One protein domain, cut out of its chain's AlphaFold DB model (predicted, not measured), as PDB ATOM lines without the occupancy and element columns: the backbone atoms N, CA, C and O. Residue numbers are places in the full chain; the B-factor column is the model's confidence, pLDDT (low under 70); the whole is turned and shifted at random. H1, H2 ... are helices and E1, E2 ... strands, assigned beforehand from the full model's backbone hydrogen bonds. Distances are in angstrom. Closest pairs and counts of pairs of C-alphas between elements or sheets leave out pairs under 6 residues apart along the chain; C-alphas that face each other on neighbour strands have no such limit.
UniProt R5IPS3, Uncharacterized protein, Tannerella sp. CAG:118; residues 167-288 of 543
ATOM      1  N   THR A 167     128.988 124.729 174.728       96.31
ATOM      2  CA  THR A 167     129.404 125.472 175.917       96.31
ATOM      3  C   THR A 167     130.845 125.131 176.269       96.31
ATOM      4  O   THR A 167     131.189 123.975 176.491       96.31
ATOM      5  N   ALA A 168     131.689 126.146 176.368       96.81
ATOM      6  CA  ALA A 168     133.049 126.032 176.863       96.81
ATOM      7  C   ALA A 168     133.167 126.600 178.283       96.81
ATOM      8  O   ALA A 168     132.393 127.479 178.678       96.81
ATOM      9  N   VAL A 169     134.139 126.108 179.052       97.88
ATOM     10  CA  VAL A 169     134.304 126.469 180.468       97.88
ATOM     11  C   VAL A 169     135.698 127.033 180.715       97.88
ATOM     12  O   VAL A 169     136.703 126.357 180.501       97.88
ATOM     13  N   LEU A 170     135.760 128.269 181.208       98.19
ATOM     14  CA  LEU A 170     136.977 128.866 181.744       98.19
ATOM     15  C   LEU A 170     136.904 128.846 183.270       98.19
ATOM     16  O   LEU A 170     136.058 129.512 183.868       98.19
ATOM     17  N   ARG A 171     137.816 128.115 183.903       97.69
ATOM     18  CA  ARG A 171     138.049 128.169 185.346       97.69
ATOM     19  C   ARG A 171     139.349 128.897 185.623       97.69
ATOM     20  O   ARG A 171     140.284 128.851 184.824       97.69
ATOM     21  N   GLY A 172     139.463 129.478 186.802       95.19
ATOM     22  CA  GLY A 172     140.768 129.899 187.266       95.19
ATOM     23  C   GLY A 172     140.851 130.132 188.754       95.19
ATOM     24  O   GLY A 172     139.863 130.036 189.478       95.19
ATOM     25  N   TYR A 173     142.073 130.395 189.193       94.31
ATOM     26  CA  TYR A 173     142.404 130.663 190.580       94.31
ATOM     27  C   TYR A 173     143.489 131.731 190.653       94.31
ATOM     28  O   TYR A 173     144.561 131.591 190.054       94.31
ATOM     29  N   ILE A 174     143.201 132.799 191.393       92.81
ATOM     30  CA  ILE A 174     144.114 133.918 191.599       92.81
ATOM     31  C   ILE A 174     144.708 133.811 193.002       92.81
ATOM     32  O   ILE A 174     144.092 134.173 194.005       92.81
ATOM     33  N   ARG A 175     145.933 133.291 193.072       90.88
ATOM     34  CA  ARG A 175     146.666 133.131 194.325       90.88
ATOM     35  C   ARG A 175     146.911 134.494 194.969       90.88
ATOM     36  O   ARG A 175     147.360 135.422 194.305       90.88
ATOM     37  N   GLY A 176     146.654 134.585 196.273       89.44
ATOM     38  CA  GLY A 176     146.830 135.821 197.039       89.44
ATOM     39  C   GLY A 176     145.655 136.795 196.923       89.44
ATOM     40  O   GLY A 176     145.744 137.903 197.444       89.44
ATOM     41  N   TYR A 177     144.558 136.408 196.259       92.69
ATOM     42  CA  TYR A 177     143.324 137.190 196.260       92.69
ATOM     43  C   TYR A 177     142.626 137.126 197.627       92.69
ATOM     44  O   TYR A 177     142.664 136.114 198.328       92.69
ATOM     45  N   HIS A 178     141.963 138.221 197.996       93.12
ATOM     46  CA  HIS A 178     141.043 138.276 199.125       93.12
ATOM     47  C   HIS A 178     139.972 139.350 198.863       93.12
ATOM     48  O   HIS A 178     140.331 140.444 198.419       93.12
ATOM     49  N   PRO A 179     138.688 139.141 199.207       92.44
ATOM     50  CA  PRO A 179     137.621 140.119 198.941       92.44
ATOM     51  C   PRO A 179     137.872 141.489 199.602       92.44
ATOM     52  O   PRO A 179     137.588 142.536 199.022       92.44
ATOM     53  N   ARG A 180     138.508 141.508 200.786       92.69
ATOM     54  CA  ARG A 180     138.940 142.749 201.479       92.69
ATOM     55  C   ARG A 180     139.958 143.601 200.705       92.69
ATOM     56  O   ARG A 180     140.118 144.775 201.046       92.69
ATOM     57  N   LEU A 181     140.597 143.070 199.655       91.81
ATOM     58  CA  LEU A 181     141.423 143.868 198.741       91.81
ATOM     59  C   LEU A 181     140.599 144.866 197.927       91.81
ATOM     60  O   LEU A 181     141.164 145.834 197.429       91.81
ATOM     61  N   LYS A 182     139.284 144.648 197.776       89.56
ATOM     62  CA  LYS A 182     138.411 145.472 196.927       89.56
ATOM     63  C   LYS A 182     138.984 145.666 195.515       89.56
ATOM     64  O   LYS A 182     138.867 146.744 194.943       89.56
ATOM     65  N   TRP A 183     139.634 144.628 194.985       88.88
ATOM     66  CA  TRP A 183     140.375 144.707 193.724       88.88
ATOM     67  C   TRP A 183     139.453 145.016 192.539       88.88
ATOM     68  O   TRP A 183     139.819 145.800 191.672       88.88
ATOM     69  N   GLY A 184     138.228 144.486 192.563       88.88
ATOM     70  CA  GLY A 184     137.209 144.679 191.536       88.88
ATOM     71  C   GLY A 184     136.768 143.353 190.924       88.88
ATOM     72  O   GLY A 184     137.101 142.280 191.429       88.88
ATOM     73  N   GLU A 185     136.008 143.450 189.839       92.06
ATOM     74  CA  GLU A 185     135.580 142.315 189.019       92.06
ATOM     75  C   GLU A 185     136.359 142.317 187.698       92.06
ATOM     76  O   GLU A 185     136.836 143.363 187.246       92.06
ATOM     77  N   GLY A 186     136.498 141.144 187.086       95.62
ATOM     78  CA  GLY A 186     137.007 141.023 185.724       95.62
ATOM     79  C   GLY A 186     135.888 141.134 184.691       95.62
ATOM     80  O   GLY A 186     134.706 141.014 185.013       95.62
ATOM     81  N   VAL A 187     136.251 141.317 183.426       97.81
ATOM     82  CA  VAL A 187     135.305 141.244 182.307       97.81
ATOM     83  C   VAL A 187     135.940 140.547 181.113       97.81
ATOM     84  O   VAL A 187     137.078 140.830 180.742       97.81
ATOM     85  N   ILE A 188     135.197 139.632 180.501       97.62
ATOM     86  CA  ILE A 188     135.536 139.059 179.199       97.62
ATOM     87  C   ILE A 188     134.669 139.766 178.166       97.62
ATOM     88  O   ILE A 188     133.443 139.753 178.274       97.62
ATOM     89  N   VAL A 189     135.304 140.380 177.172       95.00
ATOM     90  CA  VAL A 189     134.607 140.923 176.003       95.00
ATOM     91  C   VAL A 189     134.600 139.827 174.946       95.00
ATOM     92  O   VAL A 189     135.573 139.656 174.223       95.00
ATOM     93  N   LEU A 190     133.528 139.038 174.903       94.12
ATOM     94  CA  LEU A 190     133.376 137.954 173.942       94.12
ATOM     95  C   LEU A 190     132.717 138.487 172.676       94.12
ATOM     96  O   LEU A 190     131.537 138.841 172.669       94.12
ATOM     97  N   ASP A 191     133.478 138.523 171.595       90.75
ATOM     98  CA  ASP A 191     132.965 138.866 170.280       90.75
ATOM     99  C   ASP A 191     132.791 137.654 169.370       90.75
ATOM    100  O   ASP A 191     133.546 136.682 169.425       90.75
ATOM    101  N   ASN A 192     131.786 137.747 168.501       91.56
ATOM    102  CA  ASN A 192     131.497 136.743 167.495       91.56
ATOM    103  C   ASN A 192     131.610 137.358 166.090       91.56
ATOM    104  O   ASN A 192     130.843 138.236 165.693       91.56
ATOM    105  N   VAL A 193     132.580 136.876 165.318       91.19
ATOM    106  CA  VAL A 193     132.866 137.305 163.945       91.19
ATOM    107  C   VAL A 193     131.707 136.977 163.006       91.19
ATOM    108  O   VAL A 193     131.428 137.753 162.093       91.19
ATOM    109  N   VAL A 194     131.004 135.869 163.233       90.75
ATOM    110  CA  VAL A 194     129.884 135.430 162.394       90.75
ATOM    111  C   VAL A 194     128.636 136.269 162.663       90.75
ATOM    112  O   VAL A 194     128.015 136.763 161.724       90.75
ATOM    113  N   THR A 195     128.273 136.458 163.934       89.62
ATOM    114  CA  THR A 195     127.019 137.136 164.308       89.62
ATOM    115  C   THR A 195     127.167 138.643 164.490       89.62
ATOM    116  O   THR A 195     126.160 139.340 164.548       89.62
ATOM    117  N   THR A 196     128.399 139.163 164.565       87.69
ATOM    118  CA  THR A 196     128.760 140.549 164.939       87.69
ATOM    119  C   THR A 196     128.417 140.926 166.382       87.69
ATOM    120  O   THR A 196     128.673 142.056 166.799       87.69
ATOM    121  N   GLU A 197     127.866 139.991 167.158       89.19
ATOM    122  CA  GLU A 197     127.483 140.222 168.545       89.19
ATOM    123  C   GLU A 197     128.727 140.389 169.425       89.19
ATOM    124  O   GLU A 197     129.760 139.744 169.223       89.19
ATOM    125  N   VAL A 198     128.606 141.268 170.419       91.56
ATOM    126  CA  VAL A 198     129.612 141.483 171.460       91.56
ATOM    127  C   VAL A 198     128.919 141.353 172.804       91.56
ATOM    128  O   VAL A 198     127.920 142.025 173.062       91.56
ATOM    129  N   GLN A 199     129.449 140.485 173.654       94.44
ATOM    130  CA  GLN A 199     128.938 140.222 174.989       94.44
ATOM    131  C   GLN A 199     130.006 140.576 176.021       94.44
ATOM    132  O   GLN A 199     131.140 140.116 175.934       94.44
ATOM    133  N   ASN A 200     129.631 141.375 177.019       96.31
ATOM    134  CA  ASN A 200     130.478 141.646 178.176       96.31
ATOM    135  C   ASN A 200     130.076 140.690 179.295       96.31
ATOM    136  O   ASN A 200     128.996 140.828 179.870       96.31
ATOM    137  N   ILE A 201     130.936 139.723 179.588       97.25
ATOM    138  CA  ILE A 201     130.687 138.689 180.588       97.25
ATOM    139  C   ILE A 201     131.450 139.076 181.862       97.25
ATOM    140  O   ILE A 201     132.684 139.017 181.861       97.25
ATOM    141  N   PRO A 202     130.762 139.514 182.934       96.88
ATOM    142  CA  PRO A 202     131.423 139.854 184.187       96.88
ATOM    143  C   PRO A 202     131.979 138.592 184.853       96.88
ATOM    144  O   PRO A 202     131.314 137.556 184.912       96.88
ATOM    145  N   VAL A 203     133.195 138.691 185.383       97.25
ATOM    146  CA  VAL A 203     133.896 137.609 186.075       97.25
ATOM    147  C   VAL A 203     134.062 137.989 187.535       97.25
ATOM    148  O   VAL A 203     134.816 138.900 187.881       97.25
ATOM    149  N   LYS A 204     133.339 137.271 188.393       94.69
ATOM    150  CA  LYS A 204     133.393 137.434 189.843       94.69
ATOM    151  C   LYS A 204     134.334 136.405 190.444       94.69
ATOM    152  O   LYS A 204     134.329 135.245 190.037       94.69
ATOM    153  N   PHE A 205     135.115 136.845 191.420       94.56
ATOM    154  CA  PHE A 205     136.040 135.996 192.159       94.56
ATOM    155  C   PHE A 205     135.395 135.578 193.476       94.56
ATOM    156  O   PHE A 205     134.830 136.411 194.187       94.56
ATOM    157  N   ASN A 206     135.478 134.292 193.788       94.50
ATOM    158  CA  ASN A 206     135.089 133.757 195.083       94.50
ATOM    159  C   ASN A 206     136.072 134.223 196.168       94.50
ATOM    160  O   ASN A 206     137.177 134.681 195.870       94.50
ATOM    161  N   ASP A 207     135.701 134.053 197.437       90.94
ATOM    162  CA  ASP A 207     136.513 134.488 198.583       90.94
ATOM    163  C   ASP A 207     137.921 133.868 198.616       90.94
ATOM    164  O   ASP A 207     138.849 134.463 199.169       90.94
ATOM    165  N   ASP A 208     138.085 132.685 198.018       87.62
ATOM    166  CA  ASP A 208     139.358 131.975 197.893       87.62
ATOM    167  C   ASP A 208     140.162 132.362 196.638       87.62
ATOM    168  O   ASP A 208     141.281 131.891 196.466       87.62
ATOM    169  N   GLY A 209     139.622 133.219 195.768       91.50
ATOM    170  CA  GLY A 209     140.239 133.632 194.506       91.50
ATOM    171  C   GLY A 209     139.905 132.743 193.309       91.50
ATOM    172  O   GLY A 209     140.411 133.000 192.213       91.50
ATOM    173  N   SER A 210     139.072 131.712 193.479       95.56
ATOM    174  CA  SER A 210     138.587 130.895 192.363       95.56
ATOM    175  C   SER A 210     137.505 131.609 191.543       95.56
ATOM    176  O   SER A 210     136.794 132.480 192.045       95.56
ATOM    177  N   PHE A 211     137.362 131.238 190.273       96.56
ATOM    178  CA  PHE A 211     136.263 131.675 189.411       96.56
ATOM    179  C   PHE A 211     135.920 130.615 188.355       96.56
ATOM    180  O   PHE A 211     136.756 129.787 187.986       96.56
ATOM    181  N   GLU A 212     134.687 130.660 187.850       97.25
ATOM    182  CA  GLU A 212     134.198 129.834 186.744       97.25
ATOM    183  C   GLU A 212     133.316 130.689 185.830       97.25
ATOM    184  O   GLU A 212     132.435 131.410 186.298       97.25
ATOM    185  N   VAL A 213     133.541 130.588 184.523       97.81
ATOM    186  CA  VAL A 213     132.748 131.254 183.490       97.81
ATOM    187  C   VAL A 213     132.399 130.236 182.413       97.81
ATOM    188  O   VAL A 213     133.273 129.536 181.902       97.81
ATOM    189  N   LYS A 214     131.117 130.168 182.050       97.56
ATOM    190  CA  LYS A 214     130.620 129.356 180.935       97.56
ATOM    191  C   LYS A 214     130.292 130.263 179.761       97.56
ATOM    192  O   LYS A 214     129.648 131.292 179.949       97.56
ATOM    193  N   MET A 215     130.739 129.883 178.572       96.44
ATOM    194  CA  MET A 215     130.568 130.665 177.349       96.44
ATOM    195  C   MET A 215     130.052 129.759 176.240       96.44
ATOM    196  O   MET A 215     130.637 128.710 175.986       96.44
ATOM    197  N   GLU A 216     128.974 130.154 175.574       94.50
ATOM    198  CA  GLU A 216     128.530 129.483 174.352       94.50
ATOM    199  C   GLU A 216     129.428 129.928 173.195       94.50
ATOM    200  O   GLU A 216     129.471 131.107 172.841       94.50
ATOM    201  N   LEU A 217     130.190 128.990 172.632       95.06
ATOM    202  CA  LEU A 217     131.139 129.253 171.558       95.06
ATOM    203  C   LEU A 217     130.710 128.550 170.277       95.06
ATOM    204  O   LEU A 217     130.195 127.440 170.300       95.06
ATOM    205  N   TYR A 218     130.974 129.215 169.156       92.81
ATOM    206  CA  TYR A 218     130.629 128.779 167.798       92.81
ATOM    207  C   TYR A 218     131.835 128.157 167.077       92.81
ATOM    208  O   TYR A 218     131.707 127.373 166.137       92.81
ATOM    209  N   TYR A 219     133.022 128.561 167.503       93.06
ATOM    210  CA  TYR A 219     134.321 128.175 166.982       93.06
ATOM    211  C   TYR A 219     135.362 128.492 168.070       93.06
ATOM    212  O   TYR A 219     135.036 129.179 169.044       93.06
ATOM    213  N   PRO A 220     136.603 127.989 167.967       94.50
ATOM    214  CA  PRO A 220     137.644 128.299 168.933       94.50
ATOM    215  C   PRO A 220     137.964 129.789 168.969       94.50
ATOM    216  O   PRO A 220     138.089 130.413 167.920       94.50
ATOM    217  N   VAL A 221     138.157 130.355 170.152       95.00
ATOM    218  CA  VAL A 221     138.413 131.789 170.317       95.00
ATOM    219  C   VAL A 221     139.717 132.021 171.063       95.00
ATOM    220  O   VAL A 221     140.049 131.292 171.996       95.00
ATOM    221  N   GLN A 222     140.448 133.055 170.657       94.81
ATOM    222  CA  GLN A 222     141.526 133.649 171.443       94.81
ATOM    223  C   GLN A 222     140.972 134.938 172.048       94.81
ATOM    224  O   GLN A 222     140.589 135.833 171.302       94.81
ATOM    225  N   GLN A 223     140.869 135.001 173.373       93.38
ATOM    226  CA  GLN A 223     140.216 136.096 174.085       93.38
ATOM    227  C   GLN A 223     141.011 136.543 175.308       93.38
ATOM    228  O   GLN A 223     142.007 135.928 175.701       93.38
ATOM    229  N   VAL A 224     140.565 137.650 175.896       93.31
ATOM    230  CA  VAL A 224     141.220 138.291 177.030       93.31
ATOM    231  C   VAL A 224     140.229 138.477 178.176       93.31
ATOM    232  O   VAL A 224     139.147 139.033 178.000       93.31
ATOM    233  N   LEU A 225     140.617 138.032 179.371       95.88
ATOM    234  CA  LEU A 225     139.987 138.428 180.628       95.88
ATOM    235  C   LEU A 225     140.644 139.729 181.088       95.88
ATOM    236  O   LEU A 225     141.792 139.727 181.535       95.88
ATOM    237  N   LEU A 226     139.916 140.833 180.955       94.56
ATOM    238  CA  LEU A 226     140.337 142.146 181.426       94.56
ATOM    239  C   LEU A 226     140.150 142.217 182.937       94.56
ATOM    240  O   LEU A 226     139.087 141.882 183.462       94.56
ATOM    241  N   LEU A 227     141.194 142.659 183.628       91.62
ATOM    242  CA  LEU A 227     141.226 142.805 185.076       91.62
ATOM    243  C   LEU A 227     141.426 144.287 185.431       91.62
ATOM    244  O   LEU A 227     141.874 145.068 184.589       91.62
ATOM    245  N   PRO A 228     141.142 144.692 186.681       86.62
ATOM    246  CA  PRO A 228     141.421 146.051 187.153       86.62
ATOM    247  C   PRO A 228     142.887 146.473 186.943       86.62
ATOM    248  O   PRO A 228     143.170 147.627 186.612       86.62
ATOM    249  N   ASP A 229     143.804 145.511 187.092       81.75
ATOM    250  CA  ASP A 229     145.234 145.654 186.837       81.75
ATOM    251  C   ASP A 229     145.722 144.524 185.921       81.75
ATOM    252  O   ASP A 229     146.034 143.421 186.369       81.75
ATOM    253  N   GLY A 230     145.793 144.810 184.619       83.44
ATOM    254  CA  GLY A 230     146.299 143.881 183.608       83.44
ATOM    255  C   GLY A 230     145.220 142.993 182.993       83.44
ATOM    256  O   GLY A 230     144.040 143.337 182.962       83.44
ATOM    257  N   TYR A 231     145.647 141.863 182.437       89.69
ATOM    258  CA  TYR A 231     144.763 140.940 181.743       89.69
ATOM    259  C   TYR A 231     145.333 139.524 181.670       89.69
ATOM    260  O   TYR A 231     146.536 139.307 181.818       89.69
ATOM    261  N   ILE A 232     144.451 138.558 181.417       92.38
ATOM    262  CA  ILE A 232     144.791 137.152 181.198       92.38
ATOM    263  C   ILE A 232     144.361 136.769 179.783       92.38
ATOM    264  O   ILE A 232     143.174 136.774 179.462       92.38
ATOM    265  N   ASN A 233     145.331 136.423 178.940       93.12
ATOM    266  CA  ASN A 233     145.079 135.867 177.612       93.12
ATOM    267  C   ASN A 233     144.628 134.409 177.724       93.12
ATOM    268  O   ASN A 233     145.215 133.652 178.485       93.12
ATOM    269  N   PHE A 234     143.673 133.966 176.915       95.31
ATOM    270  CA  PHE A 234     143.302 132.555 176.863       95.31
ATOM    271  C   PHE A 234     142.808 132.133 175.478       95.31
ATOM    272  O   PHE A 234     142.352 132.940 174.675       95.31
ATOM    273  N   TYR A 235     142.920 130.840 175.204       96.25
ATOM    274  CA  TYR A 235     142.364 130.149 174.053       96.25
ATOM    275  C   TYR A 235     141.373 129.101 174.544       96.25
ATOM    276  O   TYR A 235     141.707 128.295 175.418       96.25
ATOM    277  N   LEU A 236     140.165 129.121 173.993       95.88
ATOM    278  CA  LEU A 236     139.080 128.242 174.405       95.88
ATOM    279  C   LEU A 236     138.360 127.667 173.183       95.88
ATOM    280  O   LEU A 236     138.233 128.332 172.158       95.88
ATOM    281  N   GLU A 237     137.880 126.432 173.293       95.06
ATOM    282  CA  GLU A 237     137.171 125.725 172.225       95.06
ATOM    283  C   GLU A 237     135.769 125.315 172.677       95.06
ATOM    284  O   GLU A 237     135.600 124.974 173.850       95.06
ATOM    285  N   PRO A 238     134.788 125.262 171.757       94.81
ATOM    286  CA  PRO A 238     133.455 124.749 172.063       94.81
ATOM    287  C   PRO A 238     133.513 123.354 172.710       94.81
ATOM    288  O   PRO A 238     134.115 122.431 172.146       94.81
ATOM    289  N   GLY A 239     132.877 123.192 173.871       93.94
ATOM    290  CA  GLY A 239     132.759 121.908 174.571       93.94
ATOM    291  C   GLY A 239     133.975 121.507 175.407       93.94
ATOM    292  O   GLY A 239     134.027 120.370 175.867       93.94
ATOM    293  N   LYS A 240     134.967 122.393 175.575       94.06
ATOM    294  CA  LYS A 240     136.199 122.105 176.327       94.06
ATOM    295  C   LYS A 240     136.388 123.002 177.542       94.06
ATOM    296  O   LYS A 240     135.872 124.123 177.601       94.06
ATOM    297  N   GLU A 241     137.197 122.515 178.478       95.31
ATOM    298  CA  GLU A 241     137.614 123.246 179.672       95.31
ATOM    299  C   GLU A 241     139.066 123.766 179.598       95.31
ATOM    300  O   GLU A 241     139.996 123.083 179.155       95.31
ATOM    301  N   LEU A 242     139.272 124.982 180.110       97.00
ATOM    302  CA  LEU A 242     140.584 125.541 180.436       97.00
ATOM    303  C   LEU A 242     140.618 125.957 181.907       97.00
ATOM    304  O   LEU A 242     139.694 126.607 182.393       97.00
ATOM    305  N   VAL A 243     141.730 125.667 182.584       96.06
ATOM    306  CA  VAL A 243     142.002 126.168 183.935       96.06
ATOM    307  C   VAL A 243     143.236 127.065 183.916       96.06
ATOM    308  O   VAL A 243     144.306 126.621 183.491       96.06
ATOM    309  N   VAL A 244     143.111 128.302 184.404       95.19
ATOM    310  CA  VAL A 244     144.223 129.260 184.537       95.19
ATOM    311  C   VAL A 244     144.568 129.548 185.998       95.19
ATOM    312  O   VAL A 244     143.704 129.845 186.818       95.19
ATOM    313  N   TYR A 245     145.856 129.514 186.321       92.38
ATOM    314  CA  TYR A 245     146.387 129.942 187.610       92.38
ATOM    315  C   TYR A 245     147.205 131.211 187.429       92.38
ATOM    316  O   TYR A 245     148.112 131.258 186.591       92.38
ATOM    317  N   ALA A 246     146.897 132.215 188.241       92.00
ATOM    318  CA  ALA A 246     147.597 133.490 188.273       92.00
ATOM    319  C   ALA A 246     147.965 133.856 189.714       92.00
ATOM    320  O   ALA A 246     147.382 133.336 190.665       92.00
ATOM    321  N   ASP A 247     148.931 134.755 189.872       89.12
ATOM    322  CA  ASP A 247     149.344 135.287 191.169       89.12
ATOM    323  C   ASP A 247     149.012 136.783 191.235       89.12
ATOM    324  O   ASP A 247     149.336 137.529 190.303       89.12
ATOM    325  N   MET A 248     148.353 137.216 192.315       89.00
ATOM    326  CA  MET A 248     148.021 138.624 192.550       89.00
ATOM    327  C   MET A 248     149.251 139.523 192.453       89.00
ATOM    328  O   MET A 248     149.153 140.632 191.924       89.00
ATOM    329  N   ASP A 249     150.409 139.062 192.923       86.38
ATOM    330  CA  ASP A 249     151.621 139.873 192.947       86.38
ATOM    331  C   ASP A 249     152.137 140.176 191.544       86.38
ATOM    332  O   ASP A 249     152.612 141.285 191.288       86.38
ATOM    333  N   GLU A 250     151.996 139.219 190.626       86.69
ATOM    334  CA  GLU A 250     152.410 139.366 189.230       86.69
ATOM    335  C   GLU A 250     151.400 140.184 188.425       86.69
ATOM    336  O   GLU A 250     151.783 141.056 187.639       86.69
ATOM    337  N   LEU A 251     150.101 139.974 188.663       86.56
ATOM    338  CA  LEU A 251     149.040 140.760 188.029       86.56
ATOM    339  C   LEU A 251     149.152 142.243 188.413       86.56
ATOM    340  O   LEU A 251     149.135 143.116 187.541       86.56
ATOM    341  N   THR A 252     149.387 142.528 189.695       85.88
ATOM    342  CA  THR A 252     149.456 143.894 190.245       85.88
ATOM    343  C   THR A 252     150.848 144.531 190.193       85.88
ATOM    344  O   THR A 252     151.008 145.687 190.596       85.88
ATOM    345  N   ARG A 253     151.862 143.825 189.669       84.88
ATOM    346  CA  ARG A 253     153.220 144.366 189.523       84.88
ATOM    347  C   ARG A 253     153.220 145.599 188.612       84.88
ATOM    348  O   ARG A 253     152.678 145.520 187.507       84.88
ATOM    349  N   PRO A 254     153.829 146.728 189.003       81.94
ATOM    350  CA  PRO A 254     153.973 147.864 188.102       81.94
ATOM    351  C   PRO A 254     154.816 147.511 186.880       81.94
ATOM    352  O   PRO A 254     155.736 146.696 186.956       81.94
ATOM    353  N   VAL A 255     154.499 148.160 185.768       80.19
ATOM    354  CA  VAL A 255     155.134 147.971 184.461       80.19
ATOM    355  C   VAL A 255     155.286 149.312 183.765       80.19
ATOM    356  O   VAL A 255     154.439 150.191 183.931       80.19
ATOM    357  N   LEU A 256     156.367 149.468 183.005       74.94
ATOM    358  CA  LEU A 256     156.687 150.702 182.287       74.94
ATOM    359  C   LEU A 256     155.954 150.815 180.951       74.94
ATOM    360  O   LEU A 256     155.582 151.912 180.539       74.94
ATOM    361  N   ASN A 257     155.776 149.694 180.256       73.75
ATOM    362  CA  ASN A 257     155.276 149.663 178.886       73.75
ATOM    363  C   ASN A 257     154.465 148.384 178.604       73.75
ATOM    364  O   ASN A 257     154.328 147.502 179.455       73.75
ATOM    365  N   LEU A 258     153.906 148.302 177.395       69.62
ATOM    366  CA  LEU A 258     153.110 147.158 176.941       69.62
ATOM    367  C   LEU A 258     153.924 145.858 176.863       69.62
ATOM    368  O   LEU A 258     153.393 144.800 177.184       69.62
ATOM    369  N   GLU A 259     155.206 145.920 176.501       72.81
ATOM    370  CA  GLU A 259     156.075 144.736 176.424       72.81
ATOM    371  C   GLU A 259     156.256 144.078 177.797       72.81
ATOM    372  O   GLU A 259     156.189 142.855 177.935       72.81
ATOM    373  N   GLU A 260     156.421 144.888 178.844       75.75
ATOM    374  CA  GLU A 260     156.472 144.400 180.215       75.75
ATOM    375  C   GLU A 260     155.131 143.809 180.665       75.75
ATOM    376  O   GLU A 260     155.131 142.832 181.420       75.75
ATOM    377  N   ILE A 261     153.998 144.339 180.188       74.25
ATOM    378  CA  ILE A 261     152.679 143.739 180.440       74.25
ATOM    379  C   ILE A 261     152.591 142.360 179.785       74.25
ATOM    380  O   ILE A 261     152.245 141.398 180.467       74.25
ATOM    381  N   GLU A 262     152.968 142.228 178.513       72.44
ATOM    382  CA  GLU A 262     152.988 140.932 177.821       72.44
ATOM    383  C   GLU A 262     153.930 139.935 178.509       72.44
ATOM    384  O   GLU A 262     153.602 138.757 178.669       72.44
ATOM    385  N   SER A 263     155.060 140.409 179.044       71.12
ATOM    386  CA  SER A 263     155.973 139.571 179.825       71.12
ATOM    387  C   SER A 263     155.332 138.988 181.095       71.12
ATOM    388  O   SER A 263     155.731 137.903 181.528       71.12
ATOM    389  N   LYS A 264     154.301 139.635 181.671       74.81
ATOM    390  CA  LYS A 264     153.563 139.092 182.830       74.81
ATOM    391  C   LYS A 264     152.850 137.791 182.500       74.81
ATOM    392  O   LYS A 264     152.676 136.950 183.381       74.81
ATOM    393  N   ALA A 265     152.485 137.579 181.235       71.12
ATOM    394  CA  ALA A 265     151.843 136.343 180.821       71.12
ATOM    395  C   ALA A 265     152.711 135.109 181.126       71.12
ATOM    396  O   ALA A 265     152.161 134.020 181.277       71.12
ATOM    397  N   ARG A 266     154.041 135.255 181.282       73.06
ATOM    398  CA  ARG A 266     154.972 134.174 181.674       73.06
ATOM    399  C   ARG A 266     154.608 133.505 182.996       73.06
ATOM    400  O   ARG A 266     154.843 132.308 183.137       73.06
ATOM    401  N   TYR A 267     154.026 134.254 183.926       78.38
ATOM    402  CA  TYR A 267     153.679 133.766 185.262       78.38
ATOM    403  C   TYR A 267     152.322 133.056 185.309       78.38
ATOM    404  O   TYR A 267     151.962 132.475 186.331       78.38
ATOM    405  N   LEU A 268     151.581 133.061 184.197       87.88
ATOM    406  CA  LEU A 268     150.328 132.328 184.069       87.88
ATOM    407  C   LEU A 268     150.613 130.849 183.826       87.88
ATOM    408  O   LEU A 268     151.422 130.487 182.963       87.88
ATOM    409  N   ASN A 269     149.904 129.986 184.548       90.75
ATOM    410  CA  ASN A 269     149.952 128.544 184.341       90.75
ATOM    411  C   ASN A 269     148.603 128.048 183.836       90.75
ATOM    412  O   ASN A 269     147.581 128.274 184.475       90.75
ATOM    413  N   TYR A 270     148.616 127.341 182.710       93.56
ATOM    414  CA  TYR A 270     147.417 126.741 182.130       93.56
ATOM    415  C   TYR A 270     147.404 125.230 182.347       93.56
ATOM    416  O   TYR A 270     148.443 124.571 182.241       93.56
ATOM    417  N   SER A 271     146.225 124.688 182.634       90.81
ATOM    418  CA  SER A 271     145.947 123.254 182.769       90.81
ATOM    419  C   SER A 271     144.519 122.935 182.297       90.81
ATOM    420  O   SER A 271     143.856 123.803 181.729       90.81
ATOM    421  N   GLY A 272     144.044 121.709 182.519       88.56
ATOM    422  CA  GLY A 272     142.790 121.222 181.937       88.56
ATOM    423  C   GLY A 272     142.991 120.748 180.499       88.56
ATOM    424  O   GLY A 272     144.133 120.612 180.048       88.56
ATOM    425  N   GLU A 273     141.893 120.516 179.782       91.38
ATOM    426  CA  GLU A 273     141.932 119.992 178.413       91.38
ATOM    427  C   GLU A 273     142.734 120.910 177.488       91.38
ATOM    428  O   GLU A 273     143.519 120.422 176.695       91.38
ATOM    429  N   LEU A 274     142.615 122.234 177.615       93.88
ATOM    430  CA  LEU A 274     143.322 123.192 176.746       93.88
ATOM    431  C   LEU A 274     144.612 123.761 177.345       93.88
ATOM    432  O   LEU A 274     145.129 124.791 176.896       93.88
ATOM    433  N   GLY A 275     145.138 123.113 178.387       93.00
ATOM    434  CA  GLY A 275     146.328 123.574 179.092       93.00
ATOM    435  C   GLY A 275     147.577 123.593 178.211       93.00
ATOM    436  O   GLY A 275     148.359 124.542 178.279       93.00
ATOM    437  N   GLN A 276     147.776 122.568 177.379       91.94
ATOM    438  CA  GLN A 276     148.937 122.485 176.489       91.94
ATOM    439  C   GLN A 276     148.902 123.614 175.453       91.94
ATOM    440  O   GLN A 276     149.839 124.406 175.380       91.94
ATOM    441  N   GLU A 277     147.791 123.742 174.732       94.00
ATOM    442  CA  GLU A 277     147.581 124.728 173.677       94.00
ATOM    443  C   GLU A 277     147.814 126.161 174.172       94.00
ATOM    444  O   GLU A 277     148.506 126.956 173.535       94.00
ATOM    445  N   ASN A 278     147.297 126.489 175.358       95.12
ATOM    446  CA  ASN A 278     147.479 127.810 175.953       95.12
ATOM    447  C   ASN A 278     148.924 128.077 176.393       95.12
ATOM    448  O   ASN A 278     149.403 129.207 176.269       95.12
ATOM    449  N   ASN A 279     149.636 127.060 176.888       91.75
ATOM    450  CA  ASN A 279     151.055 127.197 177.214       91.75
ATOM    451  C   ASN A 279     151.911 127.375 175.948       91.75
ATOM    452  O   ASN A 279     152.821 128.200 175.965       91.75
ATOM    453  N   GLU A 280     151.595 126.685 174.850       92.69
ATOM    454  CA  GLU A 280     152.263 126.861 173.552       92.69
ATOM    455  C   GLU A 280     152.041 128.279 172.989       92.69
ATOM    456  O   GLU A 280     153.002 128.969 172.638       92.69
ATOM    457  N   LEU A 281     150.795 128.776 173.007       92.75
ATOM    458  CA  LEU A 281     150.476 130.157 172.613       92.75
ATOM    459  C   LEU A 281     151.188 131.188 173.503       92.75
ATOM    460  O   LEU A 281     151.724 132.179 173.006       92.75
ATOM    461  N   LYS A 282     151.239 130.953 174.822       89.88
ATOM    462  CA  LYS A 282     151.998 131.782 175.773       89.88
ATOM    463  C   LYS A 282     153.491 131.816 175.426       89.88
ATOM    464  O   LYS A 282     154.096 132.885 175.487       89.88
ATOM    465  N   CYS A 283     154.093 130.680 175.075       86.06
ATOM    466  CA  CYS A 283     155.495 130.622 174.660       86.06
ATOM    467  C   CYS A 283     155.742 131.474 173.408       86.06
ATOM    468  O   CYS A 283     156.685 132.263 173.400       86.06
ATOM    469  N   TYR A 284     154.870 131.386 172.398       88.19
ATOM    470  CA  TYR A 284     155.011 132.177 171.171       88.19
ATOM    471  C   TYR A 284     154.871 133.691 171.406       88.19
ATOM    472  O   TYR A 284     155.696 134.455 170.913       88.19
ATOM    473  N   ARG A 285     153.892 134.144 172.206       83.75
ATOM    474  CA  ARG A 285     153.712 135.584 172.512       83.75
ATOM    475  C   ARG A 285     154.955 136.221 173.137       83.75
ATOM    476  O   ARG A 285     155.283 137.361 172.845       83.75
ATOM    477  N   ASN A 286     155.677 135.464 173.962       73.19
ATOM    478  CA  ASN A 286     156.930 135.927 174.558       73.19
ATOM    479  C   ASN A 286     158.079 136.068 173.551       73.19
ATOM    480  O   ASN A 286     159.071 136.726 173.863       73.19
ATOM    481  N   PHE A 287     157.969 135.409 172.400       72.06
ATOM    482  CA  PHE A 287     158.979 135.397 171.352       72.06
ATOM    483  C   PHE A 287     158.724 136.468 170.276       72.06
ATOM    484  O   PHE A 287     159.678 137.017 169.731       72.06
ATOM    485  N   ASP A 288     157.459 136.783 169.980       74.62
ATOM    486  CA  ASP A 288     157.045 137.702 168.909       74.62
ATOM    487  C   ASP A 288     156.438 138.997 169.478       74.62
ATOM    488  O   ASP A 288     155.229 139.222 169.412       74.62
TER     489      ASP A 288
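This is residues 167 to 288 of the 543 residues of an uncharacterized protein of Tannerella sp. CAG:118 (UniProt R5IPS3). Two strongly twisted sheets of four strands face each other as a sandwich, E4 E1 E7 E8 and E3 E2 E5 E6, with their strands running at 21 degrees to each other. Two helices side by side, H2 and H3, pack beyond E6 and E8, and the short H1 follows directly on E7. The printed part has 122 residues, with eight named strands and three named helices in the order E1 E2 E3 E4 E5 E6 E7 H1 H2 E8 H3; the class is mixed, helices and strands. The first sheet is mixed, the second antiparallel. The whole is compact, with a radius of gyration of the C-alphas of 14.1 A and spans of 37 by 34 by 27 A.

In the first sheet, E1 is residues 167 to 175, 26.4 A long, from C-alpha 167 at (129.404, 125.472, 175.917). E4 is residues 210 to 217, 22.2 A; E7 is 241 to 247, 20.4 A; E8 is 269 to 271. In the second sheet, E3 is residues 198 to 203, E2 is 186 to 191, E5 is 221 to 226 and E6 is 231 to 236. H1 is residues 248 to 251, H2 is 258 to 267, 15.8 A, and H3 is 275 to 285, 15.6 A, ending with C-alpha 285 at (153.712, 135.584, 172.512).

E1 is parallel to E7, with N 171 and O 242 2.8 A apart, and antiparallel to E4, with N 170 and O 213 2.9 A apart. E8 is antiparallel to E7, with N 245 and O 269 2.8 A apart. The two sheets form a sandwich, two sheets face to face, their facing parts 10.2 A centre to centre. In the second sheet, E2 and E3 are a hairpin, with N 188 and O 201 2.9 A apart, and so are E5 and E6, with N 223 and O 234 2.9 A apart; E2 is antiparallel to E5, with N 187 and O 226 2.9 A apart. H3 makes two layers with the first sheet, a helix on one face of it: it stands up from the sheet over E8, at a height over the sheet of 8.8 A, and the closest C-alphas of E8 and H3 are those of Tyr 270 and Asn 279, 6.1 A. H2 touches H3, closest at the C-alphas of Ala 265 and Lys 282, 6.8 A, at a shallow tilt of 30 degrees, opposite ways. H1 and H2 only just touch, with 3 pairs of C-alphas within 8 A, the closest those of Glu 250 and Lys 264, 6.5 A. Every O i to N i+4 pair is within hydrogen-bond range in H3, but 3 of 6 in H2; H1 is too short for such a pair.

The two C-alphas farthest apart are those of Arg 180 and Val 194, 40.8 A. The printed part has no cut and no long link. Mean pLDDT of the printed part is 90.1, of H2 73; residue 258 is under 70.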